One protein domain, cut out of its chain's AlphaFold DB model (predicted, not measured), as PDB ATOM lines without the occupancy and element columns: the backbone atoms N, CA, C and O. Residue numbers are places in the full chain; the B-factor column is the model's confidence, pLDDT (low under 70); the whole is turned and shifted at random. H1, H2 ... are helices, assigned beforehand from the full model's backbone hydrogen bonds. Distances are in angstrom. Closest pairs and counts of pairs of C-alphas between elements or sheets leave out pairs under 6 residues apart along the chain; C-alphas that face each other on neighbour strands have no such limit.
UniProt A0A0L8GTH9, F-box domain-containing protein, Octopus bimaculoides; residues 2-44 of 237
ATOM      1  N   VAL A   2      38.873  34.720 -16.291       60.44
ATOM      2  CA  VAL A   2      39.004  36.196 -16.292       60.44
ATOM      3  C   VAL A   2      40.442  36.671 -16.575       60.44
ATOM      4  O   VAL A   2      40.629  37.602 -17.352       60.44
ATOM      5  N   GLU A   3      41.461  35.981 -16.053       62.72
ATOM      6  CA  GLU A   3      42.882  36.327 -16.262       62.72
ATOM      7  C   GLU A   3      43.316  36.282 -17.737       62.72
ATOM      8  O   GLU A   3      44.025  37.172 -18.205       62.72
ATOM      9  N   ASN A   4      42.808  35.313 -18.510       70.75
ATOM     10  CA  ASN A   4      43.059  35.227 -19.956       70.75
ATOM     11  C   ASN A   4      42.468  36.425 -20.719       70.75
ATOM     12  O   ASN A   4      42.973  36.797 -21.777       70.75
ATOM     13  N   GLY A   5      41.394  37.028 -20.196       74.88
ATOM     14  CA  GLY A   5      40.794  38.239 -20.751       74.88
ATOM     15  C   GLY A   5      41.660  39.477 -20.518       74.88
ATOM     16  O   GLY A   5      41.834  40.271 -21.437       74.88
ATOM     17  N   ILE A   6      42.264  39.598 -19.331       78.94
ATOM     18  CA  ILE A   6      43.143  40.723 -18.968       78.94
ATOM     19  C   ILE A   6      44.430  40.700 -19.804       78.94
ATOM     20  O   ILE A   6      44.767  41.693 -20.442       78.94
ATOM     21  N   GLN A   7      45.086  39.541 -19.914       79.62
ATOM     22  CA  GLN A   7      46.291  39.392 -20.747       79.62
ATOM     23  C   GLN A   7      46.037  39.703 -22.230       79.62
ATOM     24  O   GLN A   7      46.940  40.101 -22.968       79.62
ATOM     25  N   ARG A   8      44.804  39.484 -22.699       82.38
ATOM     26  CA  ARG A   8      44.407  39.790 -24.074       82.38
ATOM     27  C   ARG A   8      44.074  41.271 -24.249       82.38
ATOM     28  O   ARG A   8      44.439  41.834 -25.273       82.38
ATOM     29  N   PHE A   9      43.471  41.896 -23.240       86.12
ATOM     30  CA  PHE A   9      43.183  43.331 -23.193       86.12
ATOM     31  C   PHE A   9      44.457  44.190 -23.276       86.12
ATOM     32  O   PHE A   9      44.490  45.197 -23.987       86.12
ATOM     33  N   GLU A  10      45.546  43.756 -22.638       85.12
ATOM     34  CA  GLU A  10      46.850  44.425 -22.743       85.12
ATOM     35  C   GLU A  10      47.417  44.424 -24.169       85.12
ATOM     36  O   GLU A  10      48.165  45.326 -24.531       85.12
ATOM     37  N   LYS A  11      47.029  43.468 -25.016       91.06
ATOM     38  CA  LYS A  11      47.512  43.363 -26.403       91.06
ATOM     39  C   LYS A  11      46.616  44.077 -27.421       91.06
ATOM     40  O   LYS A  11      46.923  44.055 -28.609       91.06
ATOM     41  N   TRP A  12      45.495  44.653 -26.989       92.38
ATOM     42  CA  TRP A  12      44.542  45.347 -27.861       92.38
ATOM     43  C   TRP A  12      44.970  46.777 -28.191       92.38
ATOM     44  O   TRP A  12      45.704  47.399 -27.422       92.38
ATOM     45  N   SER A  13      44.476  47.301 -29.318       93.44
ATOM     46  CA  SER A  13      44.625  48.723 -29.660       93.44
ATOM     47  C   SER A  13      43.768  49.602 -28.746       93.44
ATOM     48  O   SER A  13      42.813  49.129 -28.122       93.44
ATOM     49  N   ASP A  14      44.068  50.898 -28.683       92.88
ATOM     50  CA  ASP A  14      43.305  51.827 -27.846       92.88
ATOM     51  C   ASP A  14      41.842  51.964 -28.294       92.88
ATOM     52  O   ASP A  14      40.959  52.098 -27.444       92.88
ATOM     53  N   GLU A  15      41.538  51.831 -29.591       93.56
ATOM     54  CA  GLU A  15      40.156  51.801 -30.087       93.56
ATOM     55  C   GLU A  15      39.408  50.568 -29.573       93.56
ATOM     56  O   GLU A  15      38.269  50.673 -29.120       93.56
ATOM     57  N   GLN A  16      40.056  49.400 -29.599       93.00
ATOM     58  CA  GLN A  16      39.479  48.144 -29.114       93.00
ATOM     59  C   GLN A  16      39.267  48.173 -27.597       93.00
ATOM     60  O   GLN A  16      38.208  47.769 -27.111       93.00
ATOM     61  N   ARG A  17      40.244  48.695 -26.846       92.88
ATOM     62  CA  ARG A  17      40.134  48.890 -25.394       92.88
ATOM     63  C   ARG A  17      38.995  49.846 -25.055       92.88
ATOM     64  O   ARG A  17      38.145  49.505 -24.236       92.88
ATOM     65  N   SER A  18      38.927  50.994 -25.729       92.62
ATOM     66  CA  SER A  18      37.870  51.994 -25.530       92.62
ATOM     67  C   SER A  18      36.488  51.436 -25.867       92.62
ATOM     68  O   SER A  18      35.540  51.612 -25.101       92.62
ATOM     69  N   PHE A  19      36.371  50.709 -26.980       93.62
ATOM     70  CA  PHE A  19      35.126  50.064 -27.388       93.62
ATOM     71  C   PHE A  19      34.662  49.009 -26.377       93.62
ATOM     72  O   PHE A  19      33.480  48.973 -26.024       93.62
ATOM     73  N   MET A  20      35.578  48.173 -25.878       91.25
ATOM     74  CA  MET A  20      35.265  47.174 -24.857       91.25
ATOM     75  C   MET A  20      34.806  47.831 -23.557       91.25
ATOM     76  O   MET A  20      33.748  47.473 -23.042       91.25
ATOM     77  N   LEU A  21      35.556  48.816 -23.052       91.69
ATOM     78  CA  LEU A  21      35.200  49.549 -21.836       91.69
ATOM     79  C   LEU A  21      33.818  50.199 -21.971       91.69
ATOM     80  O   LEU A  21      32.969  50.034 -21.094       91.69
ATOM     81  N   LEU A  22      33.544  50.857 -23.101       93.00
ATOM     82  CA  LEU A  22      32.240  51.459 -23.375       93.00
ATOM     83  C   LEU A  22      31.116  50.413 -23.409       93.00
ATOM     84  O   LEU A  22      30.031  50.649 -22.875       93.00
ATOM     85  N   SER A  23      31.368  49.256 -24.017       93.12
ATOM     86  CA  SER A  23      30.400  48.157 -24.098       93.12
ATOM     87  C   SER A  23      30.105  47.560 -22.718       93.12
ATOM     88  O   SER A  23      28.944  47.321 -22.387       93.12
ATOM     89  N   MET A  24      31.131  47.396 -21.875       90.00
ATOM     90  CA  MET A  24      30.977  46.941 -20.489       90.00
ATOM     91  C   MET A  24      30.167  47.933 -19.648       90.00
ATOM     92  O   MET A  24      29.266  47.517 -18.921       90.00
ATOM     93  N   VAL A  25      30.444  49.235 -19.778       93.31
ATOM     94  CA  VAL A  25      29.705  50.301 -19.083       93.31
ATOM     95  C   VAL A  25      28.233  50.294 -19.504       93.31
ATOM     96  O   VAL A  25      27.353  50.267 -18.646       93.31
ATOM     97  N   LYS A  26      27.934  50.227 -20.808       92.81
ATOM     98  CA  LYS A  26      26.547  50.200 -21.315       92.81
ATOM     99  C   LYS A  26      25.740  48.991 -20.831       92.81
ATOM    100  O   LYS A  26      24.531  49.108 -20.660       92.81
ATOM    101  N   GLY A  27      26.387  47.845 -20.611       92.00
ATOM    102  CA  GLY A  27      25.736  46.623 -20.123       92.00
ATOM    103  C   GLY A  27      25.597  46.526 -18.598       92.00
ATOM    104  O   GLY A  27      25.003  45.570 -18.097       92.00
ATOM    105  N   CYS A  28      26.155  47.465 -17.830       93.88
ATOM    106  CA  CYS A  28      26.137  47.403 -16.370       93.88
ATOM    107  C   CYS A  28      24.840  47.949 -15.761       93.88
ATOM    108  O   CYS A  28      24.305  48.973 -16.172       93.88
ATOM    109  N   SER A  29      24.379  47.314 -14.679       94.56
ATOM    110  CA  SER A  29      23.314  47.870 -13.829       94.56
ATOM    111  C   SER A  29      23.767  49.164 -13.121       94.56
ATOM    112  O   SER A  29      24.961  49.276 -12.824       94.56
ATOM    113  N   PRO A  30      22.851  50.059 -12.695       93.56
ATOM    114  CA  PRO A  30      23.204  51.305 -12.000       93.56
ATOM    115  C   PRO A  30      24.107  51.127 -10.768       93.56
ATOM    116  O   PRO A  30      25.048  51.891 -10.581       93.56
ATOM    117  N   LYS A  31      23.887  50.077  -9.960       93.44
ATOM    118  CA  LYS A  31      24.733  49.769  -8.788       93.44
ATOM    119  C   LYS A  31      26.180  49.439  -9.176       93.44
ATOM    120  O   LYS A  31      27.116  49.859  -8.509       93.44
ATOM    121  N   ARG A  32      26.370  48.703 -10.277       92.31
ATOM    122  CA  ARG A  32      27.706  48.384 -10.811       92.31
ATOM    123  C   ARG A  32      28.370  49.616 -11.419       92.31
ATOM    124  O   ARG A  32      29.566  49.780 -11.254       92.31
ATOM    125  N   LEU A  33      27.603  50.497 -12.061       93.69
ATOM    126  CA  LEU A  33      28.122  51.772 -12.562       93.69
ATOM    127  C   LEU A  33      28.620  52.681 -11.433       93.69
ATOM    128  O   LEU A  33      29.659  53.313 -11.590       93.69
ATOM    129  N   GLN A  34      27.934  52.706 -10.287       93.19
ATOM    130  CA  GLN A  34      28.427  53.407  -9.095       93.19
ATOM    131  C   GLN A  34      29.754  52.827  -8.596       93.19
ATOM    132  O   GLN A  34      30.670  53.590  -8.308       93.19
ATOM    133  N   PHE A  35      29.882  51.498  -8.559       93.25
ATOM    134  CA  PHE A  35      31.145  50.838  -8.214       93.25
ATOM    135  C   PHE A  35      32.269  51.184  -9.205       93.25
ATOM    136  O   PHE A  35      33.349  51.581  -8.787       93.25
ATOM    137  N   VAL A  36      32.004  51.114 -10.516       92.12
ATOM    138  CA  VAL A  36      32.977  51.499 -11.556       92.12
ATOM    139  C   VAL A  36      33.411  52.955 -11.394       92.12
ATOM    140  O   VAL A  36      34.603  53.236 -11.461       92.12
ATOM    141  N   LYS A  37      32.467  53.872 -11.138       90.44
ATOM    142  CA  LYS A  37      32.779  55.274 -10.850       90.44
ATOM    143  C   LYS A  37      33.718  55.397  -9.650       90.44
ATOM    144  O   LYS A  37      34.734  56.064  -9.768       90.44
ATOM    145  N   GLN A  38      33.411  54.731  -8.538       90.56
ATOM    146  CA  GLN A  38      34.251  54.776  -7.342       90.56
ATOM    147  C   GLN A  38      35.676  54.276  -7.625       90.56
ATOM    148  O   GLN A  38      36.637  54.941  -7.258       90.56
ATOM    149  N   CYS A  39      35.824  53.152  -8.333       89.50
ATOM    150  CA  CYS A  39      37.145  52.648  -8.710       89.50
ATOM    151  C   CYS A  39      37.910  53.638  -9.599       89.50
ATOM    152  O   CYS A  39      39.117  53.793  -9.431       89.50
ATOM    153  N   ILE A  40      37.232  54.312 -10.536       89.94
ATOM    154  CA  ILE A  40      37.854  55.348 -11.371       89.94
ATOM    155  C   ILE A  40      38.286  56.536 -10.510       89.94
ATOM    156  O   ILE A  40      39.431  56.953 -10.627       89.94
ATOM    157  N   ASP A  41      37.417  57.042  -9.634       85.06
ATOM    158  CA  ASP A  41      37.705  58.187  -8.757       85.06
ATOM    159  C   ASP A  41      38.889  57.901  -7.800       85.06
ATOM    160  O   ASP A  41      39.631  58.810  -7.441       85.06
ATOM    161  N   GLU A  42      39.104  56.637  -7.413       86.44
ATOM    162  CA  GLU A  42      40.253  56.197  -6.602       86.44
ATOM    163  C   GLU A  42      41.577  56.143  -7.391       86.44
ATOM    164  O   GLU A  42      42.640  56.400  -6.825       86.44
ATOM    165  N   HIS A  43      41.537  55.801  -8.685       84.50
ATOM    166  CA  HIS A  43      42.739  55.586  -9.511       84.50
ATOM    167  C   HIS A  43      43.090  56.780 -10.404       84.50
ATOM    168  O   HIS A  43      44.232  56.907 -10.850       84.50
ATOM    169  N   LEU A  44      42.122  57.654 -10.676       81.56
ATOM    170  CA  LEU A  44      42.314  58.890 -11.410       81.56
ATOM    171  C   LEU A  44      42.354  60.033 -10.389       81.56
ATOM    172  O   LEU A  44      41.302  60.410  -9.871       81.56
TER     173      LEU A  44
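This is residues 2 to 44 of the 237 residues of the protein "F-box domain-containing protein" of Octopus bimaculoides (UniProt A0A0L8GTH9). The longest helix, H3, and the helix before it, H2, make an open V, and the short helix H1 makes a second corner at the other end of H2. The three helices form a loose frame with few contacts, and two stretches stick out from it: residues 2 to 8, which belong to H1, and residues 37 to 44, of which 37 to 43 belong to H3. The printed part has 43 residues with three named helices, in the order H1, H2, H3, and no named strand; its class is all helix. It is loose, with a radius of gyration of the C-alphas of 11.6 A, and the C-alphas span 28 by 21 by 20 A.

H3 holds residues 30 to 43 and measures 20.2 A from first to last C-alpha, ending with C-alpha 43 at (42.739, 55.586, -9.511). H2 holds residues 14 to 26 and measures 18.1 A, from C-alpha 14 at (43.305, 51.827, -27.846). H1 holds residues 2 to 9 and measures 10.8 A, from C-alpha 2 at (39.004, 36.196, -16.292).

H3 and H2 are close but not clearly touching; their closest C-alphas, those of Leu 33 and Val 25, are 6.9 A apart. They run opposite ways at a steep tilt of 42 degrees. H2 and H1 are also close but not clearly touching, with the closest C-alphas, those of Arg 17 and Phe 9, 6.7 A apart. They too run opposite ways at a steep tilt of 42 degrees. H1 and H3 are apart. In H1, H2 and H3 every O i to N i+4 pair is within hydrogen-bond range.

The two C-alphas farthest apart, those of Lys 11 and Lys 31, are 29.5 A apart. The printed part has no cut, and both links, H1 to H2 and H2 to H3, are tight. The mean pLDDT of the printed part is 88.2, and residues 2 to 3 are under 70.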